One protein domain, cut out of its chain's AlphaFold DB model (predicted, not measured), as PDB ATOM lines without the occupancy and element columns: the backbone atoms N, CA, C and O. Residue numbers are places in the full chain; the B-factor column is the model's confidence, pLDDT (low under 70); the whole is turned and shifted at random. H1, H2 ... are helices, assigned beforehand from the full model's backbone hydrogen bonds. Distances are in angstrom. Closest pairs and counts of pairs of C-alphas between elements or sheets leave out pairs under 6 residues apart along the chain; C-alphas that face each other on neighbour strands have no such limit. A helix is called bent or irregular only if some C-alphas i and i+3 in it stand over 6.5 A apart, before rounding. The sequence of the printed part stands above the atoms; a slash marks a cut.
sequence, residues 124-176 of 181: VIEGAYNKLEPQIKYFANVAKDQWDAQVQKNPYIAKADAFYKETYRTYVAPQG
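AT A GLANCE: This is residues 124 to 176 of the 181 residues of an uncharacterized protein of Bifiguratus adelaidae (UniProt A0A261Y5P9). Two helices make a flat, open V, the longer arm H1 and the shorter arm H2 meeting at one corner, with residues 124 to 146 and 162 to 176 standing free. The printed part has 53 residues, H1 then H2, with no named strand: all helix. It is extended, with a radius of gyration of the C-alphas of 15.9 A and spans of 45 by 32 by 7 A.

IN THESE COORDINATES: H1, residues 124 to 153, runs 43.6 A from C-alpha 124 at (36.536, 23.128, -24.737), with a kink of 28 degrees near residue 132. It is neither bent nor irregular, but only just: C-alphas 131 and 134 are 6.5 A apart. H2, residues 155 to 176, runs 30.6 A to C-alpha 176 at (58.857, 22.842, -1.138), with a kink of 33 degrees near residue 169. It is only just irregular: C-alphas 170 and 173 are 6.6 A apart.

HOW THE PARTS SIT: H1 and H2 touch only at the corner by their tight link, residues 150 to 152 with 157 to 161; the closest C-alphas, of Val 151 and Ala 158, are 5.0 A apart. They run opposite ways at a steep tilt of 45 degrees. O i to N i+4 pairs are within hydrogen-bond range in 24 of 26 in H1 and 15 of 18 in H2.

THE WHOLE: The farthest C-alphas, of Val 124 and Pro 155, are 46.5 A apart. The printed part has no cut; residues 174 to 176 are under pLDDT 70.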
ATOM      1  N   VAL A 124      37.403  24.202 -25.243       79.75
ATOM      2  CA  VAL A 124      36.536  23.128 -24.737       79.75
ATOM      3  C   VAL A 124      37.092  22.568 -23.431       79.75
ATOM      4  O   VAL A 124      36.332  22.384 -22.481       79.75
ATOM      5  N   ILE A 125      38.407  22.340 -23.363       73.56
ATOM      6  CA  ILE A 125      39.092  21.864 -22.154       73.56
ATOM      7  C   ILE A 125      39.008  22.917 -21.044       73.56
ATOM      8  O   ILE A 125      38.609  22.589 -19.928       73.56
ATOM      9  N   GLU A 126      39.307  24.181 -21.346       84.88
ATOM     10  CA  GLU A 126      39.200  25.291 -20.391       84.88
ATOM     11  C   GLU A 126      37.747  25.497 -19.938       84.88
ATOM     12  O   GLU A 126      37.477  25.644 -18.748       84.88
ATOM     13  N   GLY A 127      36.779  25.411 -20.854       86.56
ATOM     14  CA  GLY A 127      35.356  25.477 -20.524       86.56
ATOM     15  C   GLY A 127      34.884  24.315 -19.642       86.56
ATOM     16  O   GLY A 127      34.088  24.523 -18.724       86.56
ATOM     17  N   ALA A 128      35.371  23.095 -19.885       79.25
ATOM     18  CA  ALA A 128      35.085  21.935 -19.045       79.25
ATOM     19  C   ALA A 128      35.723  22.080 -17.657       79.25
ATOM     20  O   ALA A 128      35.051  21.849 -16.651       79.25
ATOM     21  N   TYR A 129      36.980  22.531 -17.594       86.31
ATOM     22  CA  TYR A 129      37.676  22.797 -16.340       86.31
ATOM     23  C   TYR A 129      36.948  23.856 -15.510       86.31
ATOM     24  O   TYR A 129      36.637  23.604 -14.351       86.31
ATOM     25  N   ASN A 130      36.562  24.982 -16.113       92.00
ATOM     26  CA  ASN A 130      35.836  26.055 -15.426       92.00
ATOM     27  C   ASN A 130      34.458  25.612 -14.906       92.00
ATOM     28  O   ASN A 130      33.961  26.160 -13.925       92.00
ATOM     29  N   LYS A 131      33.825  24.612 -15.535       84.62
ATOM     30  CA  LYS A 131      32.580  24.006 -15.029       84.62
ATOM     31  C   LYS A 131      32.829  23.020 -13.889       84.62
ATOM     32  O   LYS A 131      32.003  22.920 -12.981       84.62
ATOM     33  N   LEU A 132      33.937  22.287 -13.941       83.12
ATOM     34  CA  LEU A 132      34.301  21.286 -12.941       83.12
ATOM     35  C   LEU A 132      34.935  21.908 -11.696       83.12
ATOM     36  O   LEU A 132      34.706  21.413 -10.598       83.12
ATOM     37  N   GLU A 133      35.685  23.000 -11.826       85.56
ATOM     38  CA  GLU A 133      36.402  23.633 -10.718       85.56
ATOM     39  C   GLU A 133      35.472  24.015  -9.546       85.56
ATOM     40  O   GLU A 133      35.797  23.661  -8.409       85.56
ATOM     41  N   PRO A 134      34.292  24.639  -9.752       88.25
ATOM     42  CA  PRO A 134      33.353  24.901  -8.663       88.25
ATOM     43  C   PRO A 134      32.836  23.623  -7.998       88.25
ATOM     44  O   PRO A 134      32.678  23.597  -6.781       88.25
ATOM     45  N   GLN A 135      32.602  22.555  -8.769       79.00
ATOM     46  CA  GLN A 135      32.138  21.273  -8.229       79.00
ATOM     47  C   GLN A 135      33.231  20.602  -7.399       79.00
ATOM     48  O   GLN A 135      32.970  20.150  -6.289       79.00
ATOM     49  N   ILE A 136      34.470  20.603  -7.893       78.31
ATOM     50  CA  ILE A 136      35.636  20.088  -7.168       78.31
ATOM     51  C   ILE A 136      35.822  20.868  -5.863       78.31
ATOM     52  O   ILE A 136      35.980  20.256  -4.810       78.31
ATOM     53  N   LYS A 137      35.740  22.205  -5.902       84.19
ATOM     54  CA  LYS A 137      35.804  23.050  -4.696       84.19
ATOM     55  C   LYS A 137      34.660  22.752  -3.727       84.19
ATOM     56  O   LYS A 137      34.898  22.652  -2.529       84.19
ATOM     57  N   TYR A 138      33.440  22.576  -4.231       86.75
ATOM     58  CA  TYR A 138      32.286  22.209  -3.413       86.75
ATOM     59  C   TYR A 138      32.500  20.865  -2.705       86.75
ATOM     60  O   TYR A 138      32.398  20.807  -1.483       86.75
ATOM     61  N   PHE A 139      32.869  19.806  -3.433       76.19
ATOM     62  CA  PHE A 139      33.119  18.491  -2.835       76.19
ATOM     63  C   PHE A 139      34.309  18.499  -1.875       76.19
ATOM     64  O   PHE A 139      34.244  17.850  -0.834       76.19
ATOM     65  N   ALA A 140      35.364  19.262  -2.177       84.81
ATOM     66  CA  ALA A 140      36.491  19.443  -1.267       84.81
ATOM     67  C   ALA A 140      36.059  20.113   0.048       84.81
ATOM     68  O   ALA A 140      36.473  19.669   1.118       84.81
ATOM     69  N   ASN A 141      35.188  21.125  -0.017       90.06
ATOM     70  CA  ASN A 141      34.640  21.774   1.173       90.06
ATOM     71  C   ASN A 141      33.728  20.827   1.961       90.06
ATOM     72  O   ASN A 141      33.923  20.680   3.159       90.06
ATOM     73  N   VAL A 142      32.811  20.108   1.302       83.62
ATOM     74  CA  VAL A 142      31.939  19.127   1.975       83.62
ATOM     75  C   VAL A 142      32.759  18.027   2.657       83.62
ATOM     76  O   VAL A 142      32.482  17.673   3.802       83.62
ATOM     77  N   ALA A 143      33.783  17.495   1.986       79.88
ATOM     78  CA  ALA A 143      34.666  16.484   2.560       79.88
ATOM     79  C   ALA A 143      35.443  17.028   3.766       79.88
ATOM     80  O   ALA A 143      35.568  16.338   4.779       79.88
ATOM     81  N   LYS A 144      35.920  18.274   3.681       85.12
ATOM     82  CA  LYS A 144      36.584  18.955   4.794       85.12
ATOM     83  C   LYS A 144      35.634  19.162   5.973       85.12
ATOM     84  O   LYS A 144      35.999  18.829   7.091       85.12
ATOM     85  N   ASP A 145      34.419  19.637   5.732       87.25
ATOM     86  CA  ASP A 145      33.436  19.875   6.790       87.25
ATOM     87  C   ASP A 145      33.052  18.562   7.492       87.25
ATOM     88  O   ASP A 145      32.933  18.515   8.718       87.25
ATOM     89  N   GLN A 146      32.918  17.463   6.739       84.88
ATOM     90  CA  GLN A 146      32.696  16.135   7.318       84.88
ATOM     91  C   GLN A 146      33.902  15.636   8.121       84.88
ATOM     92  O   GLN A 146      33.712  15.062   9.196       84.88
ATOM     93  N   TRP A 147      35.122  15.860   7.626       79.94
ATOM     94  CA  TRP A 147      36.350  15.549   8.358       79.94
ATOM     95  C   TRP A 147      36.422  16.329   9.670       79.94
ATOM     96  O   TRP A 147      36.560  15.722  10.729       79.94
ATOM     97  N   ASP A 148      36.227  17.646   9.626       85.00
ATOM     98  CA  ASP A 148      36.256  18.521  10.798       85.00
ATOM     99  C   ASP A 148      35.169  18.116  11.813       85.00
ATOM    100  O   ASP A 148      35.430  18.039  13.018       85.00
ATOM    101  N   ALA A 149      33.972  17.749  11.342       85.06
ATOM    102  CA  ALA A 149      32.908  17.224  12.196       85.06
ATOM    103  C   ALA A 149      33.270  15.875  12.848       85.06
ATOM    104  O   ALA A 149      32.874  15.624  13.991       85.06
ATOM    105  N   GLN A 150      34.008  14.996  12.161       77.25
ATOM    106  CA  GLN A 150      34.498  13.744  12.751       77.25
ATOM    107  C   GLN A 150      35.645  13.974  13.741       77.25
ATOM    108  O   GLN A 150      35.650  13.361  14.811       77.25
ATOM    109  N   VAL A 151      36.571  14.883  13.426       78.75
ATOM    110  CA  VAL A 151      37.678  15.290  14.303       78.75
ATOM    111  C   VAL A 151      37.144  15.827  15.632       78.75
ATOM    112  O   VAL A 151      37.623  15.426  16.691       78.75
ATOM    113  N   GLN A 152      36.110  16.674  15.601       82.06
ATOM    114  CA  GLN A 152      35.492  17.217  16.818       82.06
ATOM    115  C   GLN A 152      34.821  16.142  17.684       82.06
ATOM    116  O   GLN A 152      34.827  16.242  18.909       82.06
ATOM    117  N   LYS A 153      34.246  15.106  17.063       87.44
ATOM    118  CA  LYS A 153      33.549  14.027  17.778       87.44
ATOM    119  C   LYS A 153      34.498  12.975  18.355       87.44
ATOM    120  O   LYS A 153      34.090  12.245  19.255       87.44
ATOM    121  N   ASN A 154      35.729  12.867  17.849       82.31
ATOM    122  CA  ASN A 154      36.653  11.801  18.230       82.31
ATOM    123  C   ASN A 154      38.035  12.344  18.665       82.31
ATOM    124  O   ASN A 154      38.845  12.735  17.821       82.31
ATOM    125  N   PRO A 155      38.367  12.305  19.972       84.50
ATOM    126  CA  PRO A 155      39.606  12.881  20.500       84.50
ATOM    127  C   PRO A 155      40.882  12.191  19.990       84.50
ATOM    128  O   PRO A 155      41.947  12.809  19.980       84.50
ATOM    129  N   TYR A 156      40.805  10.933  19.542       82.69
ATOM    130  CA  TYR A 156      41.947  10.248  18.926       82.69
ATOM    131  C   TYR A 156      42.241  10.788  17.525       82.69
ATOM    132  O   TYR A 156      43.404  10.985  17.175       82.69
ATOM    133  N   ILE A 157      41.192  11.094  16.755       74.50
ATOM    134  CA  ILE A 157      41.320  11.692  15.421       74.50
ATOM    135  C   ILE A 157      41.882  13.116  15.543       74.50
ATOM    136  O   ILE A 157      42.788  13.469  14.796       74.50
ATOM    137  N   ALA A 158      41.452  13.895  16.541       76.56
ATOM    138  CA  ALA A 158      42.017  15.223  16.811       76.56
ATOM    139  C   ALA A 158      43.519  15.199  17.142       76.56
ATOM    140  O   ALA A 158      44.276  16.031  16.642       76.56
ATOM    141  N   LYS A 159      43.974  14.223  17.940       83.62
ATOM    142  CA  LYS A 159      45.409  14.045  18.226       83.62
ATOM    143  C   LYS A 159      46.200  13.654  16.974       83.62
ATOM    144  O   LYS A 159      47.290  14.180  16.763       83.62
ATOM    145  N   ALA A 160      45.654  12.768  16.143       79.06
ATOM    146  CA  ALA A 160      46.288  12.358  14.892       79.06
ATOM    147  C   ALA A 160      46.373  13.511  13.873       79.06
ATOM    148  O   ALA A 160      47.417  13.699  13.252       79.06
ATOM    149  N   ASP A 161      45.314  14.314  13.741       79.31
ATOM    150  CA  ASP A 161      45.282  15.496  12.870       79.31
ATOM    151  C   ASP A 161      46.302  16.561  13.315       79.31
ATOM    152  O   ASP A 161      47.044  17.096  12.486       79.31
ATOM    153  N   ALA A 162      46.418  16.808  14.625       83.00
ATOM    154  CA  ALA A 162      47.434  17.706  15.178       83.00
ATOM    155  C   ALA A 162      48.860  17.222  14.861       83.00
ATOM    156  O   ALA A 162      49.673  17.991  14.342       83.00
ATOM    157  N   PHE A 163      49.136  15.933  15.092       88.75
ATOM    158  CA  PHE A 163      50.429  15.324  14.776       88.75
ATOM    159  C   PHE A 163      50.758  15.398  13.276       88.75
ATOM    160  O   PHE A 163      51.877  15.746  12.888       88.75
ATOM    161  N   TYR A 164      49.782  15.117  12.406       85.06
ATOM    162  CA  TYR A 164      49.960  15.204  10.957       85.06
ATOM    163  C   TYR A 164      50.296  16.633  10.506       85.06
ATOM    164  O   TYR A 164      51.250  16.834   9.749       85.06
ATOM    165  N   LYS A 165      49.563  17.639  11.005       84.19
ATOM    166  CA  LYS A 165      49.810  19.059  10.693       84.19
ATOM    167  C   LYS A 165      51.206  19.508  11.124       84.19
ATOM    168  O   LYS A 165      51.888  20.210  10.371       84.19
ATOM    169  N   GLU A 166      51.647  19.083  12.304       88.12
ATOM    170  CA  GLU A 166      52.991  19.365  12.814       88.12
ATOM    171  C   GLU A 166      54.078  18.700  11.953       88.12
ATOM    172  O   GLU A 166      55.054  19.349  11.562       88.12
ATOM    173  N   THR A 167      53.864  17.445  11.554       85.31
ATOM    174  CA  THR A 167      54.777  16.692  10.679       85.31
ATOM    175  C   THR A 167      54.891  17.341   9.294       85.31
ATOM    176  O   THR A 167      55.997  17.587   8.808       85.31
ATOM    177  N   TYR A 168      53.768  17.699   8.663       80.62
ATOM    178  CA  TYR A 168      53.763  18.360   7.353       80.62
ATOM    179  C   TYR A 168      54.522  19.697   7.381       80.62
ATOM    180  O   TYR A 168      55.353  19.974   6.508       80.62
ATOM    181  N   ARG A 169      54.283  20.514   8.415       83.12
ATOM    182  CA  ARG A 169      54.975  21.795   8.614       83.12
ATOM    183  C   ARG A 169      56.484  21.619   8.791       83.12
ATOM    184  O   ARG A 169      57.241  22.441   8.283       83.12
ATOM    185  N   THR A 170      56.902  20.580   9.506       83.56
ATOM    186  CA  THR A 170      58.309  20.368   9.874       83.56
ATOM    187  C   THR A 170      59.122  19.770   8.729       83.56
ATOM    188  O   THR A 170      60.246  20.204   8.495       83.56
ATOM    189  N   TYR A 171      58.558  18.823   7.974       79.06
ATOM    190  CA  TYR A 171      59.336  18.035   7.009       79.06
ATOM    191  C   TYR A 171      59.010  18.330   5.544       79.06
ATOM    192  O   TYR A 171      59.893  18.233   4.696       79.06
ATOM    193  N   VAL A 172      57.773  18.722   5.223       70.75
ATOM    194  CA  VAL A 172      57.329  18.880   3.826       70.75
ATOM    195  C   VAL A 172      57.378  20.344   3.382       70.75
ATOM    196  O   VAL A 172      57.919  20.661   2.320       70.75
ATOM    197  N   ALA A 173      56.873  21.266   4.208       70.94
ATOM    198  CA  ALA A 173      56.832  22.693   3.874       70.94
ATOM    199  C   ALA A 173      58.215  23.339   3.599       70.94
ATOM    200  O   ALA A 173      58.299  24.166   2.683       70.94
ATOM    201  N   PRO A 174      59.310  22.985   4.306       68.38
ATOM    202  CA  PRO A 174      60.640  23.525   4.013       68.38
ATOM    203  C   PRO A 174      61.221  22.989   2.698       68.38
ATOM    204  O   PRO A 174      61.849  23.741   1.953       68.38
ATOM    205  N   GLN A 175      60.954  21.723   2.357       61.78
ATOM    206  CA  GLN A 175      61.447  21.110   1.117       61.78
ATOM    207  C   GLN A 175      60.803  21.719  -0.135       61.78
ATOM    208  O   GLN A 175      61.463  21.873  -1.163       61.78
ATOM    209  N   GLY A 176      59.536  22.140  -0.046       58.53
ATOM    210  CA  GLY A 176      58.857  22.842  -1.138       58.53
ATOM    211  C   GLY A 176      59.434  24.232  -1.442       58.53
ATOM    212  O   GLY A 176      59.346  24.692  -2.580       58.53
TER     213      GLY A 176